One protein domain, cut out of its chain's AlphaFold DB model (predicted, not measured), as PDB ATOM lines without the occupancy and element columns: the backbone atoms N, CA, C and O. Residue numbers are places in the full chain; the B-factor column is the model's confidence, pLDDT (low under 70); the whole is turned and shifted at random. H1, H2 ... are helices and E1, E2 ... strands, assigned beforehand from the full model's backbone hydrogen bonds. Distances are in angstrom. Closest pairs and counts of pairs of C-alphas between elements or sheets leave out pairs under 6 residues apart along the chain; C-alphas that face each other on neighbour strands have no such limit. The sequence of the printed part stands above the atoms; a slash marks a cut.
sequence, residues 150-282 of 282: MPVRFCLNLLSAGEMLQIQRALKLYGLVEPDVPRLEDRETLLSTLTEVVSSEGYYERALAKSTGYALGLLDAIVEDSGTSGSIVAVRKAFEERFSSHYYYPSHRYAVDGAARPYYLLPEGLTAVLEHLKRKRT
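Overview. This is residues 150 to 282 of the 282 residues of the protein "DUF362 domain-containing protein" of Candidatus Poribacteria bacterium (UniProt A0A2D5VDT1). Two helical lobes are joined by the short helix H4: H1, H2 and H3 make one lobe, while H5 and H6 with the small hairpin E1 and E2 make the other. H7 packs on H4 with its residues 270 to 274 alone, and the two helices run the same way at a steep tilt of 48 degrees. The printed part has 133 residues, with named elements in the order H1 H2 H3 H4 H5 H6 E1 E2 H7; the two strands are antiparallel and the class is mostly helix. It is compact, with a radius of gyration of the C-alphas of 15.3 A, and spans 42 by 39 by 26 A.

Along the chain. E1 is residues 255 to 257, with C-alpha 255 at (124.273, 237.272, 161.730), and E2 is 262 to 264. H6 is 232 to 242, 15.5 A long, and H5 is 213 to 225, 18.3 A. H7, 270 to 281, is 16.9 A long and ends with C-alpha 281 at (111.840, 239.941, 187.835). H4 is 203 to 210, H3 187 to 198 at 16.2 A, H2 161 to 173 at 18.4 A, and H1 152 to 157.

Arrangement. In the hairpin E1 and E2, N 256 and O 263 are within hydrogen-bond range at 2.8 A. The closest C-alphas of H6 and E2, Ile 232 and Tyr 263, are 5.7 A apart. H5 and H6 touch at Ala 221 and Val 235, 5.6 A between C-alphas, at a steep tilt of 49 degrees, opposite ways. H4 touches H7, closest at the C-alphas of Tyr 204 and Leu 270, 6.5 A. H3 touches H1 at Thr 195 and Arg 153, C-alphas 5.4 A apart, and H2 at Arg 187 and Ala 161, 5.5 A. H3 and H5 are apart. Every O i to N i+4 pair is within hydrogen-bond range in H1, H2, H3, H5, H6 and H7; in H4, 3 of 4.

Size, cuts and confidence. The C-alphas farthest apart, Asp 186 and Thr 282, are 43.8 A apart. The printed part has no cut. The links H2 to H3 and H6 to E1 are long. Mean pLDDT of the printed part is 82.1; residues 229, 244, 249 to 262 and 281 to 282 are under 70.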
ATOM      1  N   MET A 150     131.517 240.138 171.976       90.06
ATOM      2  CA  MET A 150     132.679 240.824 171.403       90.06
ATOM      3  C   MET A 150     132.649 242.323 171.740       90.06
ATOM      4  O   MET A 150     131.572 242.859 172.028       90.06
ATOM      5  N   PRO A 151     133.794 243.033 171.656       93.62
ATOM      6  CA  PRO A 151     133.848 244.461 171.947       93.62
ATOM      7  C   PRO A 151     132.803 245.265 171.175       93.62
ATOM      8  O   PRO A 151     132.588 245.029 169.982       93.62
ATOM      9  N   VAL A 152     132.181 246.258 171.819       92.62
ATOM     10  CA  VAL A 152     131.080 247.049 171.222       92.62
ATOM     11  C   VAL A 152     131.466 247.594 169.844       92.62
ATOM     12  O   VAL A 152     130.727 247.444 168.867       92.62
ATOM     13  N   ARG A 153     132.666 248.174 169.750       92.62
ATOM     14  CA  ARG A 153     133.201 248.731 168.504       92.62
ATOM     15  C   ARG A 153     133.364 247.672 167.414       92.62
ATOM     16  O   ARG A 153     133.106 247.967 166.251       92.62
ATOM     17  N   PHE A 154     133.775 246.455 167.775       88.38
ATOM     18  CA  PHE A 154     133.880 245.342 166.831       88.38
ATOM     19  C   PHE A 154     132.502 245.009 166.255       88.38
ATOM     20  O   PHE A 154     132.340 245.028 165.037       88.38
ATOM     21  N   CYS A 155     131.499 244.808 167.117       86.19
ATOM     22  CA  CYS A 155     130.127 244.499 166.706       86.19
ATOM     23  C   CYS A 155     129.527 245.590 165.803       86.19
ATOM     24  O   CYS A 155     128.932 245.281 164.773       86.19
ATOM     25  N   LEU A 156     129.720 246.868 166.143       86.38
ATOM     26  CA  LEU A 156     129.233 247.989 165.333       86.38
ATOM     27  C   LEU A 156     129.972 248.119 163.994       86.38
ATOM     28  O   LEU A 156     129.358 248.477 162.991       86.38
ATOM     29  N   ASN A 157     131.269 247.805 163.944       85.94
ATOM     30  CA  ASN A 157     132.056 247.903 162.715       85.94
ATOM     31  C   ASN A 157     131.660 246.856 161.657       85.94
ATOM     32  O   ASN A 157     131.969 247.046 160.480       85.94
ATOM     33  N   LEU A 158     130.952 245.790 162.045       78.56
ATOM     34  CA  LEU A 158     130.364 244.823 161.109       78.56
ATOM     35  C   LEU A 158     129.196 245.417 160.304       78.56
ATOM     36  O   LEU A 158     128.849 244.898 159.245       78.56
ATOM     37  N   LEU A 159     128.605 246.514 160.786       76.81
ATOM     38  CA  LEU A 159     127.455 247.156 160.166       76.81
ATOM     39  C   LEU A 159     127.871 248.127 159.052       76.81
ATOM     40  O   LEU A 159     128.918 248.791 159.081       76.81
ATOM     41  N   SER A 160     126.998 248.264 158.058       77.75
ATOM     42  CA  SER A 160     127.091 249.313 157.045       77.75
ATOM     43  C   SER A 160     126.781 250.696 157.636       77.75
ATOM     44  O   SER A 160     126.081 250.835 158.641       77.75
ATOM     45  N   ALA A 161     127.239 251.759 156.966       76.31
ATOM     46  CA  ALA A 161     126.919 253.133 157.369       76.31
ATOM     47  C   ALA A 161     125.400 253.397 157.407       76.31
ATOM     48  O   ALA A 161     124.905 254.085 158.297       76.31
ATOM     49  N   GLY A 162     124.644 252.801 156.478       76.50
ATOM     50  CA  GLY A 162     123.184 252.899 156.451       76.50
ATOM     51  C   GLY A 162     122.515 252.277 157.680       76.50
ATOM     52  O   GLY A 162     121.538 252.826 158.180       76.50
ATOM     53  N   GLU A 163     123.050 251.170 158.195       79.94
ATOM     54  CA  GLU A 163     122.550 250.504 159.406       79.94
ATOM     55  C   GLU A 163     122.900 251.284 160.666       79.94
ATOM     56  O   GLU A 163     122.022 251.518 161.495       79.94
ATOM     57  N   MET A 164     124.135 251.778 160.768       82.12
ATOM     58  CA  MET A 164     124.538 252.671 161.857       82.12
ATOM     59  C   MET A 164     123.664 253.933 161.906       82.12
ATOM     60  O   MET A 164     123.238 254.352 162.981       82.12
ATOM     61  N   LEU A 165     123.287 254.487 160.750       81.75
ATOM     62  CA  LEU A 165     122.319 255.585 160.669       81.75
ATOM     63  C   LEU A 165     120.923 255.197 161.181       81.75
ATOM     64  O   LEU A 165     120.263 256.023 161.815       81.75
ATOM     65  N   GLN A 166     120.447 253.972 160.925       83.94
ATOM     66  CA  GLN A 166     119.174 253.511 161.500       83.94
ATOM     67  C   GLN A 166     119.270 253.346 163.014       83.94
ATOM     68  O   GLN A 166     118.339 253.739 163.712       83.94
ATOM     69  N   ILE A 167     120.396 252.843 163.529       87.56
ATOM     70  CA  ILE A 167     120.643 252.775 164.973       87.56
ATOM     71  C   ILE A 167     120.617 254.185 165.566       87.56
ATOM     72  O   ILE A 167     119.865 254.422 166.505       87.56
ATOM     73  N   GLN A 168     121.329 255.152 164.976       86.25
ATOM     74  CA  GLN A 168     121.310 256.547 165.432       86.25
ATOM     75  C   GLN A 168     119.877 257.110 165.498       86.25
ATOM     76  O   GLN A 168     119.502 257.771 166.466       86.25
ATOM     77  N   ARG A 169     119.050 256.830 164.482       86.62
ATOM     78  CA  ARG A 169     117.635 257.238 164.457       86.62
ATOM     79  C   ARG A 169     116.813 256.546 165.539       86.62
ATOM     80  O   ARG A 169     116.020 257.208 166.202       86.62
ATOM     81  N   ALA A 170     117.001 255.241 165.728       87.75
ATOM     82  CA  ALA A 170     116.304 254.470 166.748       87.75
ATOM     83  C   ALA A 170     116.656 254.972 168.154       87.75
ATOM     84  O   ALA A 170     115.756 255.199 168.956       87.75
ATOM     85  N   LEU A 171     117.934 255.236 168.431       90.31
ATOM     86  CA  LEU A 171     118.382 255.788 169.709       90.31
ATOM     87  C   LEU A 171     117.655 257.096 170.046       90.31
ATOM     88  O   LEU A 171     117.196 257.261 171.173       90.31
ATOM     89  N   LYS A 172     117.481 257.992 169.067       88.69
ATOM     90  CA  LYS A 172     116.695 259.223 169.249       88.69
ATOM     91  C   LYS A 172     115.219 258.935 169.501       88.69
ATOM     92  O   LYS A 172     114.645 259.469 170.443       88.69
ATOM     93  N   LEU A 173     114.609 258.081 168.677       89.38
ATOM     94  CA  LEU A 173     113.186 257.742 168.774       89.38
ATOM     95  C   LEU A 173     112.830 257.141 170.138       89.38
ATOM     96  O   LEU A 173     111.798 257.468 170.715       89.38
ATOM     97  N   TYR A 174     113.701 256.281 170.662       89.50
ATOM     98  CA  TYR A 174     113.525 255.657 171.966       89.50
ATOM     99  C   TYR A 174     114.002 256.545 173.125       89.50
ATOM    100  O   TYR A 174     113.847 256.146 174.278       89.50
ATOM    101  N   GLY A 175     114.541 257.742 172.871       90.94
ATOM    102  CA  GLY A 175     115.050 258.642 173.913       90.94
ATOM    103  C   GLY A 175     116.223 258.039 174.688       90.94
ATOM    104  O   GLY A 175     116.263 258.116 175.914       90.94
ATOM    105  N   LEU A 176     117.118 257.342 173.984       90.75
ATOM    106  CA  LEU A 176     118.384 256.814 174.506       90.75
ATOM    107  C   LEU A 176     119.554 257.783 174.287       90.75
ATOM    108  O   LEU A 176     120.606 257.606 174.894       90.75
ATOM    109  N   VAL A 177     119.359 258.792 173.437       89.06
ATOM    110  CA  VAL A 177     120.259 259.932 173.218       89.06
ATOM    111  C   VAL A 177     119.438 261.217 173.140       89.06
ATOM    112  O   VAL A 177     118.226 261.160 172.907       89.06
ATOM    113  N   GLU A 178     120.102 262.362 173.294       84.50
ATOM    114  CA  GLU A 178     119.452 263.670 173.213       84.50
ATOM    115  C   GLU A 178     118.831 263.934 171.818       84.50
ATOM    116  O   GLU A 178     119.363 263.484 170.792       84.50
ATOM    117  N   PRO A 179     117.696 264.657 171.735       74.56
ATOM    118  CA  PRO A 179     116.981 264.875 170.472       74.56
ATOM    119  C   PRO A 179     117.767 265.695 169.436       74.56
ATOM    120  O   PRO A 179     117.565 265.531 168.227       74.56
ATOM    121  N   ASP A 180     118.650 266.573 169.903       77.00
ATOM    122  CA  ASP A 180     119.393 267.566 169.126       77.00
ATOM    123  C   ASP A 180     120.732 267.054 168.571       77.00
ATOM    124  O   ASP A 180     121.383 267.764 167.802       77.00
ATOM    125  N   VAL A 181     121.115 265.804 168.873       75.50
ATOM    126  CA  VAL A 181     122.340 265.190 168.339       75.50
ATOM    127  C   VAL A 181     122.346 265.310 166.809       75.50
ATOM    128  O   VAL A 181     121.413 264.832 166.160       75.50
ATOM    129  N   PRO A 182     123.354 265.924 166.171       77.50
ATOM    130  CA  PRO A 182     123.353 266.107 164.725       77.50
ATOM    131  C   PRO A 182     123.381 264.760 163.994       77.50
ATOM    132  O   PRO A 182     123.882 263.747 164.492       77.50
ATOM    133  N   ARG A 183     122.819 264.725 162.782       75.19
ATOM    134  CA  ARG A 183     122.987 263.560 161.910       75.19
ATOM    135  C   ARG A 183     124.457 263.484 161.508       75.19
ATOM    136  O   ARG A 183     124.992 264.444 160.968       75.19
ATOM    137  N   LEU A 184     125.075 262.338 161.757       79.75
ATOM    138  CA  LEU A 184     126.455 262.082 161.368       79.75
ATOM    139  C   LEU A 184     126.422 261.339 160.034       79.75
ATOM    140  O   LEU A 184     125.686 260.365 159.906       79.75
ATOM    141  N   GLU A 185     127.142 261.822 159.025       73.31
ATOM    142  CA  GLU A 185     127.152 261.200 157.689       73.31
ATOM    143  C   GLU A 185     128.442 260.427 157.410       73.31
ATOM    144  O   GLU A 185     128.430 259.467 156.641       73.31
ATOM    145  N   ASP A 186     129.532 260.798 158.080       86.81
ATOM    146  CA  ASP A 186     130.795 260.080 158.016       86.81
ATOM    147  C   ASP A 186     130.740 258.769 158.820       86.81
ATOM    148  O   ASP A 186     130.282 258.738 159.967       86.81
ATOM    149  N   ARG A 187     131.222 257.675 158.213       85.62
ATOM    150  CA  ARG A 187     131.153 256.323 158.787       85.62
ATOM    151  C   ARG A 187     131.978 256.203 160.064       85.62
ATOM    152  O   ARG A 187     131.531 255.548 161.002       85.62
ATOM    153  N   GLU A 188     133.173 256.779 160.080       90.12
ATOM    154  CA  GLU A 188     134.088 256.648 161.212       90.12
ATOM    155  C   GLU A 188     133.565 257.423 162.424       90.12
ATOM    156  O   GLU A 188     133.505 256.898 163.535       90.12
ATOM    157  N   THR A 189     133.062 258.631 162.178       90.25
ATOM    158  CA  THR A 189     132.398 259.453 163.190       90.25
ATOM    159  C   THR A 189     131.153 258.748 163.739       90.25
ATOM    160  O   THR A 189     130.986 258.657 164.953       90.25
ATOM    161  N   LEU A 190     130.311 258.168 162.870       87.69
ATOM    162  CA  LEU A 190     129.165 257.339 163.274       87.69
ATOM    163  C   LEU A 190     129.588 256.171 164.173       87.69
ATOM    164  O   LEU A 190     128.988 255.966 165.228       87.69
ATOM    165  N   LEU A 191     130.611 255.416 163.766       90.00
ATOM    166  CA  LEU A 191     131.113 254.272 164.521       90.00
ATOM    167  C   LEU A 191     131.623 254.696 165.904       90.00
ATOM    168  O   LEU A 191     131.270 254.057 166.896       90.00
ATOM    169  N   SER A 192     132.415 255.769 165.984       94.12
ATOM    170  CA  SER A 192     132.942 256.278 167.257       94.12
ATOM    171  C   SER A 192     131.819 256.722 168.188       94.12
ATOM    172  O   SER A 192     131.729 256.231 169.311       94.12
ATOM    173  N   THR A 193     130.902 257.565 167.704       92.19
ATOM    174  CA  THR A 193     129.794 258.075 168.520       92.19
ATOM    175  C   THR A 193     128.870 256.958 168.994       92.19
ATOM    176  O   THR A 193     128.475 256.938 170.156       92.19
ATOM    177  N   LEU A 194     128.520 255.999 168.129       92.94
ATOM    178  CA  LEU A 194     127.693 254.866 168.547       92.94
ATOM    179  C   LEU A 194     128.415 253.980 169.563       92.94
ATOM    180  O   LEU A 194     127.776 253.512 170.501       92.94
ATOM    181  N   THR A 195     129.727 253.781 169.406       95.62
ATOM    182  CA  THR A 195     130.532 253.046 170.391       95.62
ATOM    183  C   THR A 195     130.458 253.738 171.750       95.62
ATOM    184  O   THR A 195     130.096 253.096 172.728       95.62
ATOM    185  N   GLU A 196     130.708 255.048 171.813       94.69
ATOM    186  CA  GLU A 196     130.638 255.827 173.059       94.69
ATOM    187  C   GLU A 196     129.257 255.756 173.721       94.69
ATOM    188  O   GLU A 196     129.156 255.558 174.930       94.69
ATOM    189  N   VAL A 197     128.183 255.871 172.933       93.94
ATOM    190  CA  VAL A 197     126.811 255.801 173.452       93.94
ATOM    191  C   VAL A 197     126.499 254.417 174.018       93.94
ATOM    192  O   VAL A 197     125.994 254.322 175.138       93.94
ATOM    193  N   VAL A 198     126.780 253.347 173.268       93.88
ATOM    194  CA  VAL A 198     126.466 251.975 173.699       93.88
ATOM    195  C   VAL A 198     127.342 251.543 174.876       93.88
ATOM    196  O   VAL A 198     126.861 250.847 175.766       93.88
ATOM    197  N   SER A 199     128.591 252.003 174.926       94.88
ATOM    198  CA  SER A 199     129.510 251.758 176.043       94.88
ATOM    199  C   SER A 199     129.266 252.672 177.254       94.88
ATOM    200  O   SER A 199     129.957 252.526 178.261       94.88
ATOM    201  N   SER A 200     128.315 253.614 177.190       94.62
ATOM    202  CA  SER A 200     128.012 254.505 178.315       94.62
ATOM    203  C   SER A 200     127.375 253.759 179.490       94.62
ATOM    204  O   SER A 200     126.594 252.819 179.322       94.62
ATOM    205  N   GLU A 201     127.677 254.210 180.709       93.88
ATOM    206  CA  GLU A 201     127.151 253.598 181.926       93.88
ATOM    207  C   GLU A 201     125.612 253.575 181.928       93.88
ATOM    208  O   GLU A 201     124.929 254.552 181.586       93.88
ATOM    209  N   GLY A 202     125.043 252.426 182.293       92.62
ATOM    210  CA  GLY A 202     123.597 252.232 182.363       92.62
ATOM    211  C   GLY A 202     122.892 252.147 181.003       92.62
ATOM    212  O   GLY A 202     121.658 252.168 180.964       92.62
ATOM    213  N   TYR A 203     123.623 252.138 179.877       95.31
ATOM    214  CA  TYR A 203     123.015 252.102 178.544       95.31
ATOM    215  C   TYR A 203     122.138 250.863 178.357       95.31
ATOM    216  O   TYR A 203     120.972 250.998 177.976       95.31
ATOM    217  N   TYR A 204     122.662 249.672 178.658       95.19
ATOM    218  CA  TYR A 204     121.919 248.429 178.471       95.19
ATOM    219  C   TYR A 204     120.675 248.373 179.358       95.19
ATOM    220  O   TYR A 204     119.622 247.963 178.883       95.19
ATOM    221  N   GLU A 205     120.728 248.858 180.596       94.50
ATOM    222  CA  GLU A 205     119.566 248.937 181.483       94.50
ATOM    223  C   GLU A 205     118.478 249.837 180.893       94.50
ATOM    224  O   GLU A 205     117.310 249.442 180.842       94.50
ATOM    225  N   ARG A 206     118.849 251.031 180.403       94.31
ATOM    226  CA  ARG A 206     117.907 251.959 179.755       94.31
ATOM    227  C   ARG A 206     117.329 251.371 178.468       94.31
ATOM    228  O   ARG A 206     116.133 251.529 178.218       94.31
ATOM    229  N   ALA A 207     118.154 250.705 177.663       93.69
ATOM    230  CA  ALA A 207     117.745 250.093 176.403       93.69
ATOM    231  C   ALA A 207     116.811 248.895 176.638       93.69
ATOM    232  O   ALA A 207     115.707 248.865 176.099       93.69
ATOM    233  N   LEU A 208     117.196 247.958 177.507       93.12
ATOM    234  CA  LEU A 208     116.412 246.764 177.836       93.12
ATOM    235  C   LEU A 208     115.098 247.105 178.549       93.12
ATOM    236  O   LEU A 208     114.106 246.405 178.353       93.12
ATOM    237  N   ALA A 209     115.041 248.195 179.320       91.62
ATOM    238  CA  ALA A 209     113.792 248.687 179.909       91.62
ATOM    239  C   ALA A 209     112.771 249.163 178.860       91.62
ATOM    240  O   ALA A 209     111.570 249.159 179.131       91.62
ATOM    241  N   LYS A 210     113.232 249.569 177.671       91.06
ATOM    242  CA  LYS A 210     112.382 249.985 176.543       91.06
ATOM    243  C   LYS A 210     112.066 248.835 175.582       91.06
ATOM    244  O   LYS A 210     111.216 248.997 174.707       91.06
ATOM    245  N   SER A 211     112.729 247.689 175.733       89.62
ATOM    246  CA  SER A 211     112.509 246.502 174.909       89.62
ATOM    247  C   SER A 211     111.168 245.837 175.213       89.62
ATOM    248  O   SER A 211     110.737 245.732 176.362       89.62
ATOM    249  N   THR A 212     110.511 245.336 174.167       89.38
ATOM    250  CA  THR A 212     109.282 244.546 174.302       89.38
ATOM    251  C   THR A 212     109.576 243.160 174.882       89.38
ATOM    252  O   THR A 212     110.708 242.677 174.823       89.38
ATOM    253  N   GLY A 213     108.545 242.473 175.391       87.62
ATOM    254  CA  GLY A 213     108.680 241.084 175.850       87.62
ATOM    255  C   GLY A 213     109.223 240.144 174.767       87.62
ATOM    256  O   GLY A 213     110.057 239.296 175.061       87.62
ATOM    257  N   TYR A 214     108.839 240.365 173.506       87.88
ATOM    258  CA  TYR A 214     109.376 239.627 172.360       87.88
ATOM    259  C   TYR A 214     110.865 239.897 172.136       87.88
ATOM    260  O   TYR A 214     111.634 238.962 171.951       87.88
ATOM    261  N   ALA A 215     111.299 241.161 172.189       87.19
ATOM    262  CA  ALA A 215     112.711 241.501 172.017       87.19
ATOM    263  C   ALA A 215     113.586 240.880 173.119       87.19
ATOM    264  O   ALA A 215     114.675 240.387 172.838       87.19
ATOM    265  N   LEU A 216     113.090 240.856 174.359       90.12
ATOM    266  CA  LEU A 216     113.779 240.210 175.477       90.12
ATOM    267  C   LEU A 216     113.812 238.683 175.324       90.12
ATOM    268  O   LEU A 216     114.869 238.088 175.482       90.12
ATOM    269  N   GLY A 217     112.699 238.059 174.936       89.12
ATOM    270  CA  GLY A 217     112.659 236.613 174.708       89.12
ATOM    271  C   GLY A 217     113.524 236.152 173.528       89.12
ATOM    272  O   GLY A 217     114.072 235.052 173.568       89.12
ATOM    273  N   LEU A 218     113.697 236.995 172.504       89.06
ATOM    274  CA  LEU A 218     114.667 236.761 171.431       89.06
ATOM    275  C   LEU A 218     116.106 236.859 171.939       89.06
ATOM    276  O   LEU A 218     116.917 236.001 171.604       89.06
ATOM    277  N   LEU A 219     116.428 237.879 172.739       89.88
ATOM    278  CA  LEU A 219     117.751 237.990 173.356       89.88
ATOM    279  C   LEU A 219     118.065 236.761 174.213       89.88
ATOM    280  O   LEU A 219     119.175 236.254 174.131       89.88
ATOM    281  N   ASP A 220     117.087 236.231 174.948       90.38
ATOM    282  CA  ASP A 220     117.261 235.000 175.722       90.38
ATOM    283  C   ASP A 220     117.587 233.796 174.832       90.38
ATOM    284  O   ASP A 220     118.571 233.105 175.083       90.38
ATOM    285  N   ALA A 221     116.839 233.596 173.743       89.38
ATOM    286  CA  ALA A 221     117.132 232.532 172.780       89.38
ATOM    287  C   ALA A 221     118.526 232.696 172.142       89.38
ATOM    288  O   ALA A 221     119.235 231.719 171.918       89.38
ATOM    289  N   ILE A 222     118.957 233.935 171.876       89.25
ATOM    290  CA  ILE A 222     120.311 234.218 171.385       89.25
ATOM    291  C   ILE A 222     121.351 233.849 172.452       89.25
ATOM    292  O   ILE A 222     122.334 233.188 172.136       89.25
ATOM    293  N   VAL A 223     121.167 234.235 173.713       89.50
ATOM    294  CA  VAL A 223     122.133 233.912 174.776       89.50
ATOM    295  C   VAL A 223     122.273 232.403 174.985       89.50
ATOM    296  O   VAL A 223     123.380 231.926 175.224       89.50
ATOM    297  N   GLU A 224     121.178 231.660 174.859       87.75
ATOM    298  CA  GLU A 224     121.156 230.211 175.069       87.75
ATOM    299  C   GLU A 224     121.737 229.426 173.879       87.75
ATOM    300  O   GLU A 224     122.526 228.505 174.089       87.75
ATOM    301  N   ASP A 225     121.410 229.821 172.640       81.56
ATOM    302  CA  ASP A 225     121.639 228.989 171.444       81.56
ATOM    303  C   ASP A 225     122.559 229.620 170.370       81.56
ATOM    304  O   ASP A 225     122.731 229.052 169.281       81.56
ATOM    305  N   SER A 226     123.140 230.805 170.615       80.38
ATOM    306  CA  SER A 226     123.961 231.524 169.619       80.38
ATOM    307  C   SER A 226     125.479 231.466 169.861       80.38
ATOM    308  O   SER A 226     125.966 230.444 170.323       80.38
ATOM    309  N   GLY A 227     126.237 232.501 169.473       78.94
ATOM    310  CA  GLY A 227     127.700 232.557 169.463       78.94
ATOM    311  C   GLY A 227     128.335 231.819 168.281       78.94
ATOM    312  O   GLY A 227     127.642 231.248 167.437       78.94
ATOM    313  N   THR A 228     129.666 231.816 168.199       72.19
ATOM    314  CA  THR A 228     130.430 231.237 167.069       72.19
ATOM    315  C   THR A 228     130.165 229.749 166.797       72.19
ATOM    316  O   THR A 228     130.464 229.264 165.700       72.19
ATOM    317  N   SER A 229     129.581 229.011 167.747       65.88
ATOM    318  CA  SER A 229     129.157 227.616 167.559       65.88
ATOM    319  C   SER A 229     127.651 227.419 167.327       65.88
ATOM    320  O   SER A 229     127.226 226.283 167.091       65.88
ATOM    321  N   GLY A 230     126.857 228.489 167.383       72.00
ATOM    322  CA  GLY A 230     125.400 228.455 167.275       72.00
ATOM    323  C   GLY A 230     124.865 228.334 165.844       72.00
ATOM    324  O   GLY A 230     125.609 228.257 164.862       72.00
ATOM    325  N   SER A 231     123.536 228.307 165.727       75.00
ATOM    326  CA  SER A 231     122.817 228.291 164.446       75.00
ATOM    327  C   SER A 231     121.676 229.296 164.468       75.00
ATOM    328  O   SER A 231     120.825 229.270 165.354       75.00
ATOM    329  N   ILE A 232     121.611 230.144 163.440       74.81
ATOM    330  CA  ILE A 232     120.524 231.114 163.280       74.81
ATOM    331  C   ILE A 232     119.141 230.442 163.213       74.81
ATOM    332  O   ILE A 232     118.155 230.993 163.702       74.81
ATOM    333  N   VAL A 233     119.081 229.233 162.644       77.62
ATOM    334  CA  VAL A 233     117.859 228.426 162.537       77.62
ATOM    335  C   VAL A 233     117.465 227.861 163.899       77.62
ATOM    336  O   VAL A 233     116.283 227.858 164.227       77.62
ATOM    337  N   ALA A 234     118.442 227.440 164.711       81.06
ATOM    338  CA  ALA A 234     118.185 226.952 166.065       81.06
ATOM    339  C   ALA A 234     117.617 228.067 166.953       81.06
ATOM    340  O   ALA A 234     116.556 227.884 167.541       81.06
ATOM    341  N   VAL A 235     118.238 229.253 166.937       85.12
ATOM    342  CA  VAL A 235     117.737 230.438 167.656       85.12
ATOM    343  C   VAL A 235     116.319 230.800 167.209       85.12
ATOM    344  O   VAL A 235     115.460 231.095 168.037       85.12
ATOM    345  N   ARG A 236     116.047 230.766 165.895       83.44
ATOM    346  CA  ARG A 236     114.704 231.028 165.361       83.44
ATOM    347  C   ARG A 236     113.684 230.027 165.905       83.44
ATOM    348  O   ARG A 236     112.646 230.446 166.404       83.44
ATOM    349  N   LYS A 237     113.993 228.731 165.841       84.56
ATOM    350  CA  LYS A 237     113.110 227.671 166.334       84.56
ATOM    351  C   LYS A 237     112.854 227.810 167.837       84.56
ATOM    352  O   LYS A 237     111.703 227.773 168.255       84.56
ATOM    353  N   ALA A 238     113.898 228.066 168.626       87.00
ATOM    354  CA  ALA A 238     113.778 228.313 170.061       87.00
ATOM    355  C   ALA A 238     112.886 229.529 170.367       87.00
ATOM    356  O   ALA A 238     112.094 229.502 171.309       87.00
ATOM    357  N   PHE A 239     112.971 230.593 169.564       88.38
ATOM    358  CA  PHE A 239     112.088 231.752 169.691       88.38
ATOM    359  C   PHE A 239     110.629 231.424 169.334       88.38
ATOM    360  O   PHE A 239     109.720 231.780 170.082       88.38
ATOM    361  N   GLU A 240     110.393 230.746 168.212       86.69
ATOM    362  CA  GLU A 240     109.050 230.363 167.752       86.69
ATOM    363  C   GLU A 240     108.360 229.405 168.732       86.69
ATOM    364  O   GLU A 240     107.167 229.548 168.996       86.69
ATOM    365  N   GLU A 241     109.107 228.480 169.340       86.75
ATOM    366  CA  GLU A 241     108.603 227.593 170.396       86.75
ATOM    367  C   GLU A 241     108.159 228.379 171.644       86.75
ATOM    368  O   GLU A 241     107.132 228.054 172.244       86.75
ATOM    369  N   ARG A 242     108.882 229.449 172.009       88.06
ATOM    370  CA  ARG A 242     108.514 230.344 173.126       88.06
ATOM    371  C   ARG A 242     107.295 231.207 172.808       88.06
ATOM    372  O   ARG A 242     106.494 231.493 173.697       88.06
ATOM    373  N   PHE A 243     107.153 231.637 171.556       85.19
ATOM    374  CA  PHE A 243     106.112 232.562 171.114       85.19
ATOM    375  C   PHE A 243     105.362 231.991 169.909       85.19
ATOM    376  O   PHE A 243     105.441 232.537 168.814       85.19
ATOM    377  N   SER A 244     104.577 230.935 170.141       68.94
ATOM    378  CA  SER A 244     103.911 230.060 169.150       68.94
ATOM    379  C   SER A 244     103.032 230.713 168.061       68.94
ATOM    380  O   SER A 244     102.498 230.015 167.204       68.94
ATOM    381  N   SER A 245     102.880 232.039 168.057       72.94
ATOM    382  CA  SER A 245     102.166 232.833 167.043       72.94
ATOM    383  C   SER A 245     103.020 233.916 166.372       72.94
ATOM    384  O   SER A 245     102.501 234.708 165.585       72.94
ATOM    385  N   HIS A 246     104.313 233.989 166.691       74.69
ATOM    386  CA  HIS A 246     105.217 235.042 166.246       74.69
ATOM    387  C   HIS A 246     106.398 234.443 165.491       74.69
ATOM    388  O   HIS A 246     107.159 233.640 166.021       74.69
ATOM    389  N   TYR A 247     106.563 234.889 164.250       74.81
ATOM    390  CA  TYR A 247     107.711 234.542 163.430       74.81
ATOM    391  C   TYR A 247     108.817 235.573 163.636       74.81
ATOM    392  O   TYR A 247     108.604 236.771 163.424       74.81
ATOM    393  N   TYR A 248     110.005 235.110 164.012       73.75
ATOM    394  CA  TYR A 248     111.203 235.936 163.975       73.75
ATOM    395  C   TYR A 248     111.985 235.616 162.706       73.75
ATOM    396  O   TYR A 248     112.559 234.537 162.559       73.75
ATOM    397  N   TYR A 249     112.042 236.586 161.795       66.88
ATOM    398  CA  TYR A 249     113.019 236.543 160.721       66.88
ATOM    399  C   TYR A 249     114.247 237.337 161.152       66.88
ATOM    400  O   TYR A 249     114.138 238.553 161.350       66.88
ATOM    401  N   PRO A 250     115.415 236.691 161.279       60.06
ATOM    402  CA  PRO A 250     116.650 237.423 161.417       60.06
ATOM    403  C   PRO A 250     116.777 238.397 160.263       60.06
ATOM    404  O   PRO A 250     116.764 238.005 159.099       60.06
ATOM    405  N   SER A 251     116.995 239.671 160.560       53.62
ATOM    406  CA  SER A 251     117.768 240.439 159.600       53.62
ATOM    407  C   SER A 251     119.153 239.785 159.563       53.62
ATOM    408  O   SER A 251     119.762 239.676 160.630       53.62
ATOM    409  N   HIS A 252     119.671 239.382 158.395       47.34
ATOM    410  CA  HIS A 252     121.029 238.818 158.198       47.34
ATOM    411  C   HIS A 252     122.189 239.707 158.721       47.34
ATOM    412  O   HIS A 252     123.343 239.463 158.417       47.34
ATOM    413  N   ARG A 253     121.885 240.771 159.468       49.00
ATOM    414  CA  ARG A 253     122.712 241.929 159.815       49.00
ATOM    415  C   ARG A 253     123.417 241.795 161.168       49.00
ATOM    416  O   ARG A 253     124.500 242.331 161.334       49.00
ATOM    417  N   TYR A 254     122.814 241.070 162.115       47.56
ATOM    418  CA  TYR A 254     123.477 240.621 163.356       47.56
ATOM    419  C   TYR A 254     124.009 239.189 163.237       47.56
ATOM    420  O   TYR A 254     124.651 238.681 164.153       47.56
ATOM    421  N   ALA A 255     123.712 238.547 162.105       50.59
ATOM    422  CA  ALA A 255     124.273 237.272 161.730       50.59
ATOM    423  C   ALA A 255     125.636 237.525 161.083       50.59
ATOM    424  O   ALA A 255     125.729 238.101 160.001       50.59
ATOM    425  N   VAL A 256     126.702 237.110 161.748       51.38
ATOM    426  CA  VAL A 256     128.038 237.118 161.171       51.38
ATOM    427  C   VAL A 256     128.148 235.908 160.256       51.38
ATOM    428  O   VAL A 256     128.006 234.769 160.702       51.38
ATOM    429  N   ASP A 257     128.363 236.155 158.964       49.25
ATOM    430  CA  ASP A 257     128.608 235.099 157.981       49.25
ATOM    431  C   ASP A 257     130.034 234.573 158.195       49.25
ATOM    432  O   ASP A 257     131.017 235.127 157.699       49.25
ATOM    433  N   GLY A 258     130.164 233.536 159.024       47.75
ATOM    434  CA  GLY A 258     131.413 232.798 159.158       47.75
ATOM    435  C   GLY A 258     131.694 231.945 157.928       47.75
ATOM    436  O   GLY A 258     130.798 231.624 157.151       47.75
ATOM    437  N   ALA A 259     132.933 231.466 157.804       44.06
ATOM    438  CA  ALA A 259     133.350 230.590 156.706       44.06
ATOM    439  C   ALA A 259     132.510 229.295 156.560       44.06
ATOM    440  O   ALA A 259     132.559 228.673 155.504       44.06
ATOM    441  N   ALA A 260     131.742 228.896 157.588       45.88
ATOM    442  CA  ALA A 260     130.945 227.665 157.596       45.88
ATOM    443  C   ALA A 260     129.430 227.848 157.850       45.88
ATOM    444  O   ALA A 260     128.653 227.008 157.399       45.88
ATOM    445  N   ARG A 261     128.983 228.894 158.571       58.56
ATOM    446  CA  ARG A 261     127.560 229.148 158.896       58.56
ATOM    447  C   ARG A 261     127.330 230.557 159.475       58.56
ATOM    448  O   ARG A 261     128.261 231.100 160.070       58.56
ATOM    449  N   PRO A 262     126.109 231.118 159.362       62.81
ATOM    450  CA  PRO A 262     125.721 232.342 160.061       62.81
ATOM    451  C   PRO A 262     125.521 232.106 161.569       62.81
ATOM    452  O   PRO A 262     124.911 231.110 161.968       62.81
ATOM    453  N   TYR A 263     125.978 233.046 162.398       71.38
ATOM    454  CA  TYR A 263     125.813 233.027 163.859       71.38
ATOM    455  C   TYR A 263     125.617 234.433 164.446       71.38
ATOM    456  O   TYR A 263     125.947 235.411 163.786       71.38
ATOM    457  N   TYR A 264     125.104 234.557 165.675       81.88
ATOM    458  CA  TYR A 264     124.988 235.859 166.351       81.88
ATOM    459  C   TYR A 264     126.184 236.145 167.252       81.88
ATOM    460  O   TYR A 264     126.692 235.242 167.914       81.88
ATOM    461  N   LEU A 265     126.565 237.419 167.313       84.19
ATOM    462  CA  LEU A 265     127.440 237.968 168.342       84.19
ATOM    463  C   LEU A 265     126.722 239.106 169.062       84.19
ATOM    464  O   LEU A 265     126.031 239.916 168.439       84.19
ATOM    465  N   LEU A 266     126.909 239.162 170.372       90.06
ATOM    466  CA  LEU A 266     126.390 240.205 171.235       90.06
ATOM    467  C   LEU A 266     127.496 241.215 171.581       90.06
ATOM    468  O   LEU A 266     128.668 240.853 171.687       90.06
ATOM    469  N   PRO A 267     127.156 242.499 171.752       91.62
ATOM    470  CA  PRO A 267     128.058 243.461 172.368       91.62
ATOM    471  C   PRO A 267     128.425 243.037 173.797       91.62
ATOM    472  O   PRO A 267     127.556 242.598 174.552       91.62
ATOM    473  N   GLU A 268     129.694 243.186 174.167       92.88
ATOM    474  CA  GLU A 268     130.200 242.849 175.501       92.88
ATOM    475  C   GLU A 268     129.396 243.501 176.637       92.88
ATOM    476  O   GLU A 268     128.938 244.649 176.537       92.88
ATOM    477  N   GLY A 269     129.216 242.747 177.723       91.50
ATOM    478  CA  GLY A 269     128.517 243.188 178.931       91.50
ATOM    479  C   GLY A 269     126.989 243.115 178.858       91.50
ATOM    480  O   GLY A 269     126.332 243.194 179.899       91.50
ATOM    481  N   LEU A 270     126.401 242.913 177.674       93.44
ATOM    482  CA  LEU A 270     124.951 242.807 177.512       93.44
ATOM    483  C   LEU A 270     124.377 241.600 178.267       93.44
ATOM    484  O   LEU A 270     123.347 241.724 178.935       93.44
ATOM    485  N   THR A 271     125.035 240.443 178.183       92.88
ATOM    486  CA  THR A 271     124.574 239.198 178.823       92.88
ATOM    487  C   THR A 271     124.508 239.334 180.341       92.88
ATOM    488  O   THR A 271     123.520 238.930 180.955       92.88
ATOM    489  N   ALA A 272     125.506 239.979 180.952       92.75
ATOM    490  CA  ALA A 272     125.556 240.211 182.392       92.75
ATOM    491  C   ALA A 272     124.395 241.096 182.879       92.75
ATOM    492  O   ALA A 272     123.754 240.788 183.890       92.75
ATOM    493  N   VAL A 273     124.084 242.172 182.146       93.25
ATOM    494  CA  VAL A 273     122.960 243.064 182.475       93.25
ATOM    495  C   VAL A 273     121.619 242.350 182.287       93.25
ATOM    496  O   VAL A 273     120.725 242.486 183.128       93.25
ATOM    497  N   LEU A 274     121.478 241.553 181.224       92.38
ATOM    498  CA  LEU A 274     120.271 240.770 180.963       92.38
ATOM    499  C   LEU A 274     119.993 239.768 182.096       92.38
ATOM    500  O   LEU A 274     118.875 239.721 182.611       92.38
ATOM    501  N   GLU A 275     121.011 239.034 182.546       90.62
ATOM    502  CA  GLU A 275     120.906 238.102 183.676       90.62
ATOM    503  C   GLU A 275     120.536 238.806 184.989       90.62
ATOM    504  O   GLU A 275     119.690 238.325 185.752       90.62
ATOM    505  N   HIS A 276     121.101 239.986 185.250       89.94
ATOM    506  CA  HIS A 276     120.731 240.788 186.420       89.94
ATOM    507  C   HIS A 276     119.267 241.241 186.384       89.94
ATOM    508  O   HIS A 276     118.568 241.194 187.400       89.94
ATOM    509  N   LEU A 277     118.771 241.648 185.212       86.38
ATOM    510  CA  LEU A 277     117.369 242.027 185.033       86.38
ATOM    511  C   LEU A 277     116.419 240.843 185.227       86.38
ATOM    512  O   LEU A 277     115.359 241.035 185.827       86.38
ATOM    513  N   LYS A 278     116.788 239.637 184.780       84.69
ATOM    514  CA  LYS A 278     116.001 238.418 185.033       84.69
ATOM    515  C   LYS A 278     115.853 238.163 186.524       84.69
ATOM    516  O   LYS A 278     114.731 238.056 187.001       84.69
ATOM    517  N   ARG A 279     116.960 238.184 187.273       85.50
ATOM    518  CA  ARG A 279     116.964 237.959 188.733       85.50
ATOM    519  C   ARG A 279     116.118 238.959 189.520       85.50
ATOM    520  O   ARG A 279     115.674 238.630 190.608       85.50
ATOM    521  N   LYS A 280     115.918 240.176 189.006       78.75
ATOM    522  CA  LYS A 280     115.037 241.185 189.621       78.75
ATOM    523  C   LYS A 280     113.549 240.985 189.310       78.75
ATOM    524  O   LYS A 280     112.723 241.634 189.946       78.75
ATOM    525  N   ARG A 281     113.217 240.195 188.286       68.31
ATOM    526  CA  ARG A 281     111.840 239.941 187.835       68.31
ATOM    527  C   ARG A 281     111.262 238.636 188.390       68.31
ATOM    528  O   ARG A 281     110.041 238.508 188.384       68.31
ATOM    529  N   THR A 282     112.116 237.707 188.822       55.06
ATOM    530  CA  THR A 282     111.754 236.481 189.554       55.06
ATOM    531  C   THR A 282     111.506 236.760 191.029       55.06
ATOM    532  O   THR A 282     110.599 236.106 191.586       55.06
TER     533      THR A 282